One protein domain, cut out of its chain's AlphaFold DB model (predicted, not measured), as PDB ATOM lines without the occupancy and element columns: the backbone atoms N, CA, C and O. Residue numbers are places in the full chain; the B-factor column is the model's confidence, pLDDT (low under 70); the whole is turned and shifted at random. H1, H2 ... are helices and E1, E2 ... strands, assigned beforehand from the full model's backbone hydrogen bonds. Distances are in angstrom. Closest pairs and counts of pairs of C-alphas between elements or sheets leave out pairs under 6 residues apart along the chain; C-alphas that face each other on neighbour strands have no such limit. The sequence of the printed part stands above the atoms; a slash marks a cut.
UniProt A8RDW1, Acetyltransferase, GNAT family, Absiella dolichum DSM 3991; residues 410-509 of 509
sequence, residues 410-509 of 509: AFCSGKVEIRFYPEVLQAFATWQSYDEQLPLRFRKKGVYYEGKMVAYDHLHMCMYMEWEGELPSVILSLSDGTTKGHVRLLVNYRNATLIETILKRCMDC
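AT A GLANCE: This is residues 410 to 509 of the 509 residues of the protein "Acetyltransferase, GNAT family" of Absiella dolichum DSM 3991 (UniProt A8RDW1). Two helices, H1 and H2, run side by side in opposite ways; H2 packs slantwise over a twisted sheet of E4, E5 and E6, while H1 grazes a smaller sheet of E1, E2 and E3 beyond one end of the larger. The 100 printed residues hold two named helices and six named strands, in the order H1, E1 to E6, H2; the class is mixed, helices and strands. Both sheets are antiparallel, in the orders E1 E2 E3 and E4 E5 E6. The whole is compact and rounded, with a radius of gyration of the C-alphas of 12.8 A and spans of 32 by 28 by 26 A.

IN THESE COORDINATES: After residues 410 to 421, H1 takes residues 422 to 434, 19.0 A, from C-alpha 422 at (17.323, -7.201, -27.051). E1 is 441 to 443, E2 446 to 449 and E3 452 to 455. E4 is 460 to 466, 19.2 A; E5 473 to 479, 19.7 A; E6 484 to 490, 20.4 A. H2, 496 to 507, 16.3 A, ends at C-alpha 507 (22.033, -17.162, -37.815).

HOW THE PARTS SIT: Residues 416 to 417 pair antiparallel with 462 to 463 of E4. E4, E5 and E6 form a meander, each strand the antiparallel neighbour of the one before, as do E1, E2 and E3. N 462 and O 477 are 2.8 A apart, N 476 and O 487 2.9 A, N 443 and O 446 2.9 A, N 447 and O 454 2.9 A, within hydrogen-bond range. H2 is on the sheet E4 E5 E6 at a height of 10.2 A; the closest C-alphas of H2 and E4, Leu 503 and Met 463, are 7.6 A apart. H1 and H2 touch at a shallow tilt of 20 degrees, closest at C-alphas 424 and 502, 5.5 A. H1 only grazes the sheet E1 E2 E3, closest at C-alphas 429 and 442, 6.4 A. E3 and E4 are apart. Every O i to N i+4 pair is within range in H2, 8 of 9 in H1.

THE WHOLE: The C-alphas farthest apart, of Lys 445 and Glu 470, are 36.2 A apart. The printed part has no cut, and no link is long. Its mean pLDDT is 85.1; residues 436 to 437, 469 to 470, 483 and 509 are under 70.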
ATOM      1  N   ALA A 410      17.448 -15.436 -49.795       87.81
ATOM      2  CA  ALA A 410      18.189 -16.585 -50.324       87.81
ATOM      3  C   ALA A 410      19.208 -17.172 -49.328       87.81
ATOM      4  O   ALA A 410      19.574 -18.338 -49.438       87.81
ATOM      5  N   PHE A 411      19.640 -16.379 -48.343       87.19
ATOM      6  CA  PHE A 411      20.523 -16.826 -47.266       87.19
ATOM      7  C   PHE A 411      19.837 -17.772 -46.259       87.19
ATOM      8  O   PHE A 411      20.528 -18.478 -45.534       87.19
ATOM      9  N   CYS A 412      18.502 -17.803 -46.194       85.44
ATOM     10  CA  CYS A 412      17.734 -18.597 -45.236       85.44
ATOM     11  C   CYS A 412      17.130 -19.835 -45.923       85.44
ATOM     12  O   CYS A 412      16.109 -19.744 -46.606       85.44
ATOM     13  N   SER A 413      17.760 -21.002 -45.748       76.62
ATOM     14  CA  SER A 413      17.369 -22.260 -46.409       76.62
ATOM     15  C   SER A 413      16.600 -23.243 -45.515       76.62
ATOM     16  O   SER A 413      16.331 -24.367 -45.938       76.62
ATOM     17  N   GLY A 414      16.253 -22.864 -44.280       85.06
ATOM     18  CA  GLY A 414      15.625 -23.771 -43.317       85.06
ATOM     19  C   GLY A 414      15.021 -23.073 -42.100       85.06
ATOM     20  O   GLY A 414      14.839 -21.858 -42.083       85.06
ATOM     21  N   LYS A 415      14.684 -23.864 -41.074       91.00
ATOM     22  CA  LYS A 415      14.189 -23.351 -39.790       91.00
ATOM     23  C   LYS A 415      15.327 -22.716 -39.003       91.00
ATOM     24  O   LYS A 415      16.287 -23.399 -38.666       91.00
ATOM     25  N   VAL A 416      15.184 -21.432 -38.694       92.56
ATOM     26  CA  VAL A 416      16.098 -20.670 -37.840       92.56
ATOM     27  C   VAL A 416      15.498 -20.589 -36.444       92.56
ATOM     28  O   VAL A 416      14.372 -20.118 -36.284       92.56
ATOM     29  N   GLU A 417      16.228 -21.052 -35.435       92.69
ATOM     30  CA  GLU A 417      15.820 -20.902 -34.037       92.69
ATOM     31  C   GLU A 417      15.945 -19.435 -33.605       92.69
ATOM     32  O   GLU A 417      16.968 -18.787 -33.823       92.69
ATOM     33  N   ILE A 418      14.888 -18.894 -33.004       92.69
ATOM     34  CA  ILE A 418      14.831 -17.499 -32.580       92.69
ATOM     35  C   ILE A 418      15.383 -17.372 -31.169       92.69
ATOM     36  O   ILE A 418      14.777 -17.824 -30.200       92.69
ATOM     37  N   ARG A 419      16.514 -16.675 -31.061       89.56
ATOM     38  CA  ARG A 419      17.092 -16.253 -29.783       89.56
ATOM     39  C   ARG A 419      16.614 -14.842 -29.447       89.56
ATOM     40  O   ARG A 419      16.804 -13.911 -30.227       89.56
ATOM     41  N   PHE A 420      15.999 -14.673 -28.278       89.19
ATOM     42  CA  PHE A 420      15.340 -13.429 -27.855       89.19
ATOM     43  C   PHE A 420      16.314 -12.356 -27.334       89.19
ATOM     44  O   PHE A 420      16.162 -11.840 -26.227       89.19
ATOM     45  N   TYR A 421      17.319 -12.001 -28.135       88.62
ATOM     46  CA  TYR A 421      18.216 -10.883 -27.840       88.62
ATOM     47  C   TYR A 421      17.460  -9.542 -27.812       88.62
ATOM     48  O   TYR A 421      16.428  -9.411 -28.483       88.62
ATOM     49  N   PRO A 422      17.962  -8.515 -27.097       87.94
ATOM     50  CA  PRO A 422      17.323  -7.201 -27.051       87.94
ATOM     51  C   PRO A 422      17.007  -6.615 -28.435       87.94
ATOM     52  O   PRO A 422      15.917  -6.074 -28.625       87.94
ATOM     53  N   GLU A 423      17.894  -6.777 -29.423       89.38
ATOM     54  CA  GLU A 423      17.679  -6.255 -30.780       89.38
ATOM     55  C   GLU A 423      16.601  -7.042 -31.546       89.38
ATOM     56  O   GLU A 423      15.823  -6.462 -32.306       89.38
ATOM     57  N   VAL A 424      16.503  -8.355 -31.310       90.75
ATOM     58  CA  VAL A 424      15.460  -9.219 -31.891       90.75
ATOM     59  C   VAL A 424      14.091  -8.855 -31.319       90.75
ATOM     60  O   VAL A 424      13.125  -8.689 -32.065       90.75
ATOM     61  N   LEU A 425      14.007  -8.654 -30.001       90.06
ATOM     62  CA  LEU A 425      12.782  -8.203 -29.335       90.06
ATOM     63  C   LEU A 425      12.352  -6.813 -29.807       90.06
ATOM     64  O   LEU A 425      11.158  -6.571 -29.991       90.06
ATOM     65  N   GLN A 426      13.309  -5.917 -30.050       89.44
ATOM     66  CA  GLN A 426      13.033  -4.606 -30.625       89.44
ATOM     67  C   GLN A 426      12.477  -4.723 -32.049       89.44
ATOM     68  O   GLN A 426      11.462  -4.097 -32.347       89.44
ATOM     69  N   ALA A 427      13.069  -5.562 -32.905       90.00
ATOM     70  CA  ALA A 427      12.578  -5.784 -34.264       90.00
ATOM     71  C   ALA A 427      11.150  -6.360 -34.286       90.00
ATOM     72  O   ALA A 427      10.310  -5.885 -35.053       90.00
ATOM     73  N   PHE A 428      10.835  -7.317 -33.404       89.94
ATOM     74  CA  PHE A 428       9.469  -7.822 -33.238       89.94
ATOM     75  C   PHE A 428       8.503  -6.753 -32.719       89.94
ATOM     76  O   PHE A 428       7.387  -6.652 -33.225       89.94
ATOM     77  N   ALA A 429       8.912  -5.923 -31.754       87.12
ATOM     78  CA  ALA A 429       8.081  -4.830 -31.248       87.12
ATOM     79  C   ALA A 429       7.779  -3.786 -32.336       87.12
ATOM     80  O   ALA A 429       6.638  -3.340 -32.467       87.12
ATOM     81  N   THR A 430       8.779  -3.441 -33.153       88.44
ATOM     82  CA  THR A 430       8.616  -2.567 -34.320       88.44
ATOM     83  C   THR A 430       7.696  -3.195 -35.363       88.44
ATOM     84  O   THR A 430       6.826  -2.518 -35.901       88.44
ATOM     85  N   TRP A 431       7.815  -4.496 -35.633       88.44
ATOM     86  CA  TRP A 431       6.891  -5.168 -36.548       88.44
ATOM     87  C   TRP A 431       5.457  -5.122 -36.002       88.44
ATOM     88  O   TRP A 431       4.535  -4.711 -36.706       88.44
ATOM     89  N   GLN A 432       5.278  -5.416 -34.717       85.75
ATOM     90  CA  GLN A 432       3.980  -5.399 -34.050       85.75
ATOM     91  C   GLN A 432       3.298  -4.018 -34.080       85.75
ATOM     92  O   GLN A 432       2.072  -3.956 -34.079       85.75
ATOM     93  N   SER A 433       4.055  -2.913 -34.123       83.75
ATOM     94  CA  SER A 433       3.470  -1.566 -34.229       83.75
ATOM     95  C   SER A 433       2.890  -1.243 -35.609       83.75
ATOM     96  O   SER A 433       2.103  -0.310 -35.726       83.75
ATOM     97  N   TYR A 434       3.279  -1.986 -36.650       80.12
ATOM     98  CA  TYR A 434       2.848  -1.749 -38.032       80.12
ATOM     99  C   TYR A 434       1.918  -2.833 -38.583       80.12
ATOM    100  O   TYR A 434       1.332  -2.638 -39.649       80.12
ATOM    101  N   ASP A 435       1.811  -3.969 -37.893       75.81
ATOM    102  CA  ASP A 435       1.093  -5.151 -38.354       75.81
ATOM    103  C   ASP A 435       0.121  -5.636 -37.273       75.81
ATOM    104  O   ASP A 435       0.452  -6.438 -36.394       75.81
ATOM    105  N   GLU A 436      -1.103  -5.113 -37.325       68.62
ATOM    106  CA  GLU A 436      -2.171  -5.477 -36.389       68.62
ATOM    107  C   GLU A 436      -2.540  -6.966 -36.472       68.62
ATOM    108  O   GLU A 436      -3.069  -7.509 -35.499       68.62
ATOM    109  N   GLN A 437      -2.205  -7.630 -37.589       67.50
ATOM    110  CA  GLN A 437      -2.472  -9.046 -37.835       67.50
ATOM    111  C   GLN A 437      -1.462  -9.980 -37.167       67.50
ATOM    112  O   GLN A 437      -1.707 -11.182 -37.149       67.50
ATOM    113  N   LEU A 438      -0.360  -9.475 -36.593       75.19
ATOM    114  CA  LEU A 438       0.567 -10.293 -35.811       75.19
ATOM    115  C   LEU A 438      -0.143 -10.777 -34.526       75.19
ATOM    116  O   LEU A 438      -0.352  -9.972 -33.611       75.19
ATOM    117  N   PRO A 439      -0.484 -12.076 -34.396       75.25
ATOM    118  CA  PRO A 439      -1.233 -12.597 -33.249       75.25
ATOM    119  C   PRO A 439      -0.355 -12.778 -31.998       75.25
ATOM    120  O   PRO A 439      -0.836 -13.205 -30.951       75.25
ATOM    121  N   LEU A 440       0.936 -12.449 -32.099       81.62
ATOM    122  CA  LEU A 440       1.908 -12.493 -31.015       81.62
ATOM    123  C   LEU A 440       2.066 -11.106 -30.397       81.62
ATOM    124  O   LEU A 440       2.224 -10.110 -31.109       81.62
ATOM    125  N   ARG A 441       2.045 -11.030 -29.061       85.50
ATOM    126  CA  ARG A 441       2.342  -9.784 -28.336       85.50
ATOM    127  C   ARG A 441       3.605  -9.953 -27.503       85.50
ATOM    128  O   ARG A 441       3.572 -10.559 -26.432       85.50
ATOM    129  N   PHE A 442       4.705  -9.386 -27.985       85.06
ATOM    130  CA  PHE A 442       5.998  -9.430 -27.305       85.06
ATOM    131  C   PHE A 442       6.012  -8.442 -26.126       85.06
ATOM    132  O   PHE A 442       5.573  -7.290 -26.235       85.06
ATOM    133  N   ARG A 443       6.469  -8.906 -24.958       84.94
ATOM    134  CA  ARG A 443       6.574  -8.139 -23.704       84.94
ATOM    135  C   ARG A 443       7.960  -8.323 -23.090       84.94
ATOM    136  O   ARG A 443       8.727  -9.184 -23.498       84.94
ATOM    137  N   LYS A 444       8.281  -7.533 -22.062       81.50
ATOM    138  CA  LYS A 444       9.616  -7.526 -21.436       81.50
ATOM    139  C   LYS A 444      10.060  -8.892 -20.882       81.50
ATOM    140  O   LYS A 444      11.253  -9.150 -20.840       81.50
ATOM    141  N   LYS A 445       9.123  -9.743 -20.445       84.25
ATOM    142  CA  LYS A 445       9.411 -11.038 -19.792       84.25
ATOM    143  C   LYS A 445       8.931 -12.271 -20.574       84.25
ATOM    144  O   LYS A 445       9.121 -13.384 -20.101       84.25
ATOM    145  N   GLY A 446       8.293 -12.092 -21.732       87.00
ATOM    146  CA  GLY A 446       7.735 -13.203 -22.501       87.00
ATOM    147  C   GLY A 446       6.850 -12.758 -23.661       87.00
ATOM    148  O   GLY A 446       6.713 -11.561 -23.930       87.00
ATOM    149  N   VAL A 447       6.214 -13.725 -24.318       87.06
ATOM    150  CA  VAL A 447       5.282 -13.510 -25.434       87.06
ATOM    151  C   VAL A 447       3.890 -13.966 -25.028       87.06
ATOM    152  O   VAL A 447       3.727 -15.027 -24.431       87.06
ATOM    153  N   TYR A 448       2.879 -13.169 -25.368       86.56
ATOM    154  CA  TYR A 448       1.502 -13.643 -25.343       86.56
ATOM    155  C   TYR A 448       1.157 -14.329 -26.658       86.56
ATOM    156  O   TYR A 448       1.259 -13.716 -27.725       86.56
ATOM    157  N   TYR A 449       0.707 -15.571 -26.544       79.62
ATOM    158  CA  TYR A 449       0.200 -16.396 -27.631       79.62
ATOM    159  C   TYR A 449      -1.060 -17.119 -27.140       79.62
ATOM    160  O   TYR A 449      -1.076 -17.630 -26.022       79.62
ATOM    161  N   GLU A 450      -2.142 -17.078 -27.925       74.88
ATOM    162  CA  GLU A 450      -3.440 -17.701 -27.587       74.88
ATOM    163  C   GLU A 450      -3.953 -17.374 -26.165       74.88
ATOM    164  O   GLU A 450      -4.494 -18.211 -25.448       74.88
ATOM    165  N   GLY A 451      -3.758 -16.127 -25.722       76.25
ATOM    166  CA  GLY A 451      -4.219 -15.650 -24.412       76.25
ATOM    167  C   GLY A 451      -3.357 -16.072 -23.214       76.25
ATOM    168  O   GLY A 451      -3.623 -15.618 -22.102       76.25
ATOM    169  N   LYS A 452      -2.296 -16.864 -23.415       82.50
ATOM    170  CA  LYS A 452      -1.339 -17.254 -22.368       82.50
ATOM    171  C   LYS A 452      -0.025 -16.495 -22.512       82.50
ATOM    172  O   LYS A 452       0.428 -16.232 -23.622       82.50
ATOM    173  N   MET A 453       0.591 -16.147 -21.382       86.81
ATOM    174  CA  MET A 453       1.930 -15.560 -21.350       86.81
ATOM    175  C   MET A 453       2.959 -16.674 -21.165       86.81
ATOM    176  O   MET A 453       2.936 -17.359 -20.145       86.81
ATOM    177  N   VAL A 454       3.867 -16.825 -22.127       86.44
ATOM    178  CA  VAL A 454       4.978 -17.781 -22.053       86.44
ATOM    179  C   VAL A 454       6.271 -17.002 -21.845       86.44
ATOM    180  O   VAL A 454       6.576 -16.083 -22.610       86.44
ATOM    181  N   ALA A 455       7.011 -17.333 -20.785       87.44
ATOM    182  CA  ALA A 455       8.308 -16.723 -20.512       87.44
ATOM    183  C   ALA A 455       9.340 -17.147 -21.567       87.44
ATOM    184  O   ALA A 455       9.302 -18.280 -22.042       87.44
ATOM    185  N   TYR A 456      10.270 -16.253 -21.917       87.56
ATOM    186  CA  TYR A 456      11.266 -16.527 -22.964       87.56
ATOM    187  C   TYR A 456      12.130 -17.761 -22.664       87.56
ATOM    188  O   TYR A 456      12.424 -18.515 -23.584       87.56
ATOM    189  N   ASP A 457      12.448 -18.014 -21.391       85.31
ATOM    190  CA  ASP A 457      13.258 -19.164 -20.950       85.31
ATOM    191  C   ASP A 457      12.571 -20.523 -21.177       85.31
ATOM    192  O   ASP A 457      13.220 -21.567 -21.148       85.31
ATOM    193  N   HIS A 458      11.256 -20.518 -21.406       84.44
ATOM    194  CA  HIS A 458      10.445 -21.712 -21.655       84.44
ATOM    195  C   HIS A 458       9.861 -21.742 -23.075       84.44
ATOM    196  O   HIS A 458       9.073 -22.630 -23.389       84.44
ATOM    197  N   LEU A 459      10.210 -20.773 -23.930       87.12
ATOM    198  CA  LEU A 459       9.652 -20.627 -25.271       87.12
ATOM    199  C   LEU A 459      10.666 -21.051 -26.335       87.12
ATOM    200  O   LEU A 459      11.643 -20.353 -26.593       87.12
ATOM    201  N   HIS A 460      10.363 -22.132 -27.045       89.19
ATOM    202  CA  HIS A 460      11.058 -22.502 -28.271       89.19
ATOM    203  C   HIS A 460      10.340 -21.884 -29.469       89.19
ATOM    204  O   HIS A 460       9.196 -22.234 -29.769       89.19
ATOM    205  N   MET A 461      11.004 -20.964 -30.168       91.62
ATOM    206  CA  MET A 461      10.472 -20.337 -31.375       91.62
ATOM    207  C   MET A 461      11.406 -20.583 -32.558       91.62
ATOM    208  O   MET A 461      12.616 -20.437 -32.444       91.62
ATOM    209  N   CYS A 462      10.848 -20.932 -33.715       92.00
ATOM    210  CA  CYS A 462      11.581 -21.035 -34.972       92.00
ATOM    211  C   CYS A 462      10.903 -20.194 -36.050       92.00
ATOM    212  O   CYS A 462       9.676 -20.151 -36.118       92.00
ATOM    213  N   MET A 463      11.696 -19.589 -36.926       94.19
ATOM    214  CA  MET A 463      11.228 -18.841 -38.086       94.19
ATOM    215  C   MET A 463      11.762 -19.465 -39.373       94.19
ATOM    216  O   MET A 463      12.929 -19.841 -39.446       94.19
ATOM    217  N   TYR A 464      10.919 -19.581 -40.394       91.25
ATOM    218  CA  TYR A 464      11.341 -20.000 -41.731       91.25
ATOM    219  C   TYR A 464      10.483 -19.365 -42.814       91.25
ATOM    220  O   TYR A 464       9.343 -18.964 -42.576       91.25
ATOM    221  N   MET A 465      11.056 -19.277 -44.009       91.56
ATOM    222  CA  MET A 465      10.373 -18.752 -45.182       91.56
ATOM    223  C   MET A 465       9.584 -19.865 -45.867       91.56
ATOM    224  O   MET A 465      10.098 -20.963 -46.075       91.56
ATOM    225  N   GLU A 466       8.351 -19.561 -46.247       88.75
ATOM    226  CA  GLU A 466       7.498 -20.425 -47.048       88.75
ATOM    227  C   GLU A 466       7.209 -19.751 -48.388       88.75
ATOM    228  O   GLU A 466       6.716 -18.621 -48.470       88.75
ATOM    229  N   TRP A 467       7.543 -20.476 -49.449       85.69
ATOM    230  CA  TRP A 467       7.448 -20.003 -50.826       85.69
ATOM    231  C   TRP A 467       6.304 -20.664 -51.599       85.69
ATOM    232  O   TRP A 467       6.123 -20.360 -52.779       85.69
ATOM    233  N   GLU A 468       5.558 -21.563 -50.951       71.56
ATOM    234  CA  GLU A 468       4.395 -22.252 -51.509       71.56
ATOM    235  C   GLU A 468       3.141 -21.371 -51.373       71.56
ATOM    236  O   GLU A 468       2.688 -21.048 -50.268       71.56
ATOM    237  N   GLY A 469       2.587 -20.951 -52.513       66.38
ATOM    238  CA  GLY A 469       1.402 -20.090 -52.611       66.38
ATOM    239  C   GLY A 469       1.620 -18.852 -53.488       66.38
ATOM    240  O   GLY A 469       2.698 -18.639 -54.036       66.38
ATOM    241  N   GLU A 470       0.586 -18.016 -53.624       66.06
ATOM    242  CA  GLU A 470       0.631 -16.811 -54.475       66.06
ATOM    243  C   GLU A 470       1.563 -15.705 -53.942       66.06
ATOM    244  O   GLU A 470       1.993 -14.835 -54.699       66.06
ATOM    245  N   LEU A 471       1.873 -15.710 -52.639       78.06
ATOM    246  CA  LEU A 471       2.685 -14.691 -51.972       78.06
ATOM    247  C   LEU A 471       3.701 -15.320 -51.007       78.06
ATOM    248  O   LEU A 471       3.356 -16.265 -50.289       78.06
ATOM    249  N   PRO A 472       4.930 -14.766 -50.925       87.94
ATOM    250  CA  PRO A 472       5.931 -15.239 -49.980       87.94
ATOM    251  C   PRO A 472       5.432 -15.027 -48.552       87.94
ATOM    252  O   PRO A 472       4.888 -13.973 -48.216       87.94
ATOM    253  N   SER A 473       5.599 -16.041 -47.715       90.94
ATOM    254  CA  SER A 473       5.156 -16.027 -46.328       90.94
ATOM    255  C   SER A 473       6.317 -16.344 -45.396       90.94
ATOM    256  O   SER A 473       7.284 -16.999 -45.777       90.94
ATOM    257  N   VAL A 474       6.219 -15.875 -44.163       91.31
ATOM    258  CA  VAL A 474       7.101 -16.273 -43.072       91.31
ATOM    259  C   VAL A 474       6.273 -17.026 -42.042       91.31
ATOM    260  O   VAL A 474       5.163 -16.609 -41.697       91.31
ATOM    261  N   ILE A 475       6.802 -18.157 -41.587       91.44
ATOM    262  CA  ILE A 475       6.176 -19.006 -40.583       91.44
ATOM    263  C   ILE A 475       6.932 -18.860 -39.273       91.44
ATOM    264  O   ILE A 475       8.131 -19.129 -39.213       91.44
ATOM    265  N   LEU A 476       6.212 -18.485 -38.218       91.00
ATOM    266  CA  LEU A 476       6.683 -18.542 -36.839       91.00
ATOM    267  C   LEU A 476       6.095 -19.791 -36.183       91.00
ATOM    268  O   LEU A 476       4.883 -19.915 -36.031       91.00
ATOM    269  N   SER A 477       6.956 -20.734 -35.822       90.69
ATOM    270  CA  SER A 477       6.618 -21.938 -35.067       90.69
ATOM    271  C   SER A 477       6.946 -21.702 -33.600       90.69
ATOM    272  O   SER A 477       8.088 -21.377 -33.302       90.69
ATOM    273  N   LEU A 478       5.989 -21.894 -32.697       89.44
ATOM    274  CA  LEU A 478       6.158 -21.696 -31.256       89.44
ATOM    275  C   LEU A 478       5.869 -22.995 -30.503       89.44
ATOM    276  O   LEU A 478       4.945 -23.721 -30.867       89.44
ATOM    277  N   SER A 479       6.628 -23.280 -29.448       85.75
ATOM    278  CA  SER A 479       6.339 -24.359 -28.507       85.75
ATOM    279  C   SER A 479       6.819 -24.024 -27.100       85.75
ATOM    280  O   SER A 479       7.916 -23.504 -26.935       85.75
ATOM    281  N   ASP A 480       6.014 -24.358 -26.093       81.50
ATOM    282  CA  ASP A 480       6.348 -24.217 -24.666       81.50
ATOM    283  C   ASP A 480       6.589 -25.574 -23.970       81.50
ATOM    284  O   ASP A 480       6.531 -25.687 -22.748       81.50
ATOM    285  N   GLY A 481       6.790 -26.635 -24.762       75.12
ATOM    286  CA  GLY A 481       6.902 -28.018 -24.289       75.12
ATOM    287  C   GLY A 481       5.564 -28.751 -24.126       75.12
ATOM    288  O   GLY A 481       5.553 -29.980 -24.158       75.12
ATOM    289  N   THR A 482       4.433 -28.040 -24.034       70.31
ATOM    290  CA  THR A 482       3.084 -28.634 -23.901       70.31
ATOM    291  C   THR A 482       2.166 -28.326 -25.081       70.31
ATOM    292  O   THR A 482       1.345 -29.154 -25.470       70.31
ATOM    293  N   THR A 483       2.331 -27.156 -25.692       68.94
ATOM    294  CA  THR A 483       1.559 -26.676 -26.838       68.94
ATOM    295  C   THR A 483       2.485 -26.365 -28.014       68.94
ATOM    296  O   THR A 483       3.673 -26.071 -27.842       68.94
ATOM    297  N   LYS A 484       1.960 -26.491 -29.239       82.50
ATOM    298  CA  LYS A 484       2.639 -26.115 -30.486       82.50
ATOM    299  C   LYS A 484       1.710 -25.252 -31.324       82.50
ATOM    300  O   LYS A 484       0.561 -25.623 -31.533       82.50
ATOM    301  N   GLY A 485       2.233 -24.135 -31.814       83.19
ATOM    302  CA  GLY A 485       1.506 -23.164 -32.621       83.19
ATOM    303  C   GLY A 485       2.278 -22.765 -33.870       83.19
ATOM    304  O   GLY A 485       3.512 -22.749 -33.872       83.19
ATOM    305  N   HIS A 486       1.549 -22.417 -34.930       86.75
ATOM    306  CA  HIS A 486       2.117 -21.882 -36.164       86.75
ATOM    307  C   HIS A 486       1.389 -20.605 -36.565       86.75
ATOM    308  O   HIS A 486       0.166 -20.577 -36.664       86.75
ATOM    309  N   VAL A 487       2.159 -19.558 -36.838       87.50
ATOM    310  CA  VAL A 487       1.653 -18.279 -37.327       87.50
ATOM    311  C   VAL A 487       2.231 -18.041 -38.715       87.50
ATOM    312  O   VAL A 487       3.449 -17.938 -38.865       87.50
ATOM    313  N   ARG A 488       1.357 -17.953 -39.723       88.12
ATOM    314  CA  ARG A 488       1.719 -17.619 -41.106       88.12
ATOM    315  C   ARG A 488       1.449 -16.146 -41.373       88.12
ATOM    316  O   ARG A 488       0.325 -15.689 -41.188       88.12
ATOM    317  N   LEU A 489       2.464 -15.418 -41.832       88.44
ATOM    318  CA  LEU A 489       2.372 -13.987 -42.132       88.44
ATOM    319  C   LEU A 489       2.876 -13.705 -43.542       88.44
ATOM    320  O   LEU A 489       3.908 -14.233 -43.956       88.44
ATOM    321  N   LEU A 490       2.167 -12.846 -44.272       88.94
ATOM    322  CA  LEU A 490       2.580 -12.429 -45.609       88.94
ATOM    323  C   LEU A 490       3.801 -11.513 -45.540       88.94
ATOM    324  O   LEU A 490       3.814 -10.511 -44.819       88.94
ATOM    325  N   VAL A 491       4.809 -11.816 -46.351       88.56
ATOM    326  CA  VAL A 491       6.007 -10.990 -46.481       88.56
ATOM    327  C   VAL A 491       5.749  -9.902 -47.511       88.56
ATOM    328  O   VAL A 491       5.359 -10.154 -48.651       88.56
ATOM    329  N   ASN A 492       5.972  -8.661 -47.106       87.12
ATOM    330  CA  ASN A 492       5.806  -7.479 -47.934       87.12
ATOM    331  C   ASN A 492       6.969  -6.503 -47.702       87.12
ATOM    332  O   ASN A 492       7.821  -6.706 -46.840       87.12
ATOM    333  N   TYR A 493       7.017  -5.411 -48.464       84.12
ATOM    334  CA  TYR A 493       8.118  -4.447 -48.363       84.12
ATOM    335  C   TYR A 493       8.282  -3.813 -46.972       84.12
ATOM    336  O   TYR A 493       9.390  -3.403 -46.638       84.12
ATOM    337  N   ARG A 494       7.214  -3.725 -46.166       84.25
ATOM    338  CA  ARG A 494       7.247  -3.083 -44.845       84.25
ATOM    339  C   ARG A 494       7.866  -3.987 -43.781       84.25
ATOM    340  O   ARG A 494       8.647  -3.499 -42.972       84.25
ATOM    341  N   ASN A 495       7.545  -5.282 -43.785       88.06
ATOM    342  CA  ASN A 495       8.042  -6.223 -42.774       88.06
ATOM    343  C   ASN A 495       9.318  -6.972 -43.197       88.06
ATOM    344  O   ASN A 495      10.062  -7.420 -42.328       88.06
ATOM    345  N   ALA A 496       9.632  -7.040 -44.497       90.25
ATOM    346  CA  ALA A 496      10.785  -7.784 -45.009       90.25
ATOM    347  C   ALA A 496      12.118  -7.393 -44.347       90.25
ATOM    348  O   ALA A 496      12.908  -8.268 -44.014       90.25
ATOM    349  N   THR A 497      12.366  -6.102 -44.100       91.00
ATOM    350  CA  THR A 497      13.603  -5.659 -43.428       91.00
ATOM    351  C   THR A 497      13.686  -6.143 -41.983       91.00
ATOM    352  O   THR A 497      14.756  -6.533 -41.535       91.00
ATOM    353  N   LEU A 498      12.567  -6.152 -41.258       91.19
ATOM    354  CA  LEU A 498      12.534  -6.599 -39.865       91.19
ATOM    355  C   LEU A 498      12.750  -8.113 -39.779       91.19
ATOM    356  O   LEU A 498      13.566  -8.565 -38.981       91.19
ATOM    357  N   ILE A 499      12.081  -8.875 -40.649       91.69
ATOM    358  CA  ILE A 499      12.250 -10.332 -40.762       91.69
ATOM    359  C   ILE A 499      13.708 -10.671 -41.093       91.69
ATOM    360  O   ILE A 499      14.300 -11.541 -40.460       91.69
ATOM    361  N   GLU A 500      14.307  -9.961 -42.053       91.94
ATOM    362  CA  GLU A 500      15.703 -10.153 -42.449       91.94
ATOM    363  C   GLU A 500      16.673  -9.880 -41.293       91.94
ATOM    364  O   GLU A 500      17.564 -10.693 -41.052       91.94
ATOM    365  N   THR A 501      16.483  -8.783 -40.553       91.00
ATOM    366  CA  THR A 501      17.302  -8.443 -39.378       91.00
ATOM    367  C   THR A 501      17.236  -9.533 -38.313       91.00
ATOM    368  O   THR A 501      18.273  -9.926 -37.782       91.00
ATOM    369  N   ILE A 502      16.035 -10.043 -38.018       92.25
ATOM    370  CA  ILE A 502      15.858 -11.117 -37.035       92.25
ATOM    371  C   ILE A 502      16.569 -12.391 -37.507       92.25
ATOM    372  O   ILE A 502      17.354 -12.958 -36.751       92.25
ATOM    373  N   LEU A 503      16.340 -12.818 -38.758       92.25
ATOM    374  CA  LEU A 503      16.951 -14.032 -39.307       92.25
ATOM    375  C   LEU A 503      18.480 -13.963 -39.285       92.25
ATOM    376  O   LEU A 503      19.110 -14.878 -38.765       92.25
ATOM    377  N   LYS A 504      19.077 -12.877 -39.796       90.50
ATOM    378  CA  LYS A 504      20.541 -12.713 -39.810       90.50
ATOM    379  C   LYS A 504      21.116 -12.751 -38.401       90.50
ATOM    380  O   LYS A 504      22.023 -13.528 -38.128       90.50
ATOM    381  N   ARG A 505      20.518 -12.000 -37.468       91.38
ATOM    382  CA  ARG A 505      21.004 -11.942 -36.085       91.38
ATOM    383  C   ARG A 505      20.957 -13.296 -35.376       91.38
ATOM    384  O   ARG A 505      21.821 -13.564 -34.550       91.38
ATOM    385  N   CYS A 506      19.961 -14.128 -35.672       89.12
ATOM    386  CA  CYS A 506      19.853 -15.467 -35.095       89.12
ATOM    387  C   CYS A 506      20.724 -16.517 -35.806       89.12
ATOM    388  O   CYS A 506      21.005 -17.546 -35.202       89.12
ATOM    389  N   MET A 507      21.149 -16.273 -37.050       85.25
ATOM    390  CA  MET A 507      22.033 -17.162 -37.815       85.25
ATOM    391  C   MET A 507      23.530 -16.868 -37.633       85.25
ATOM    392  O   MET A 507      24.336 -17.781 -37.774       85.25
ATOM    393  N   ASP A 508      23.911 -15.626 -37.323       73.62
ATOM    394  CA  ASP A 508      25.309 -15.189 -37.147       73.62
ATOM    395  C   ASP A 508      25.958 -15.691 -35.825       73.62
ATOM    396  O   ASP A 508      26.933 -15.101 -35.354       73.62
ATOM    397  N   CYS A 509      25.414 -16.728 -35.171       48.50
ATOM    398  CA  CYS A 509      25.832 -17.201 -33.840       48.50
ATOM    399  C   CYS A 509      25.899 -18.722 -33.704       48.50
ATOM    400  O   CYS A 509      24.900 -19.395 -34.041       48.50
TER     401      CYS A 509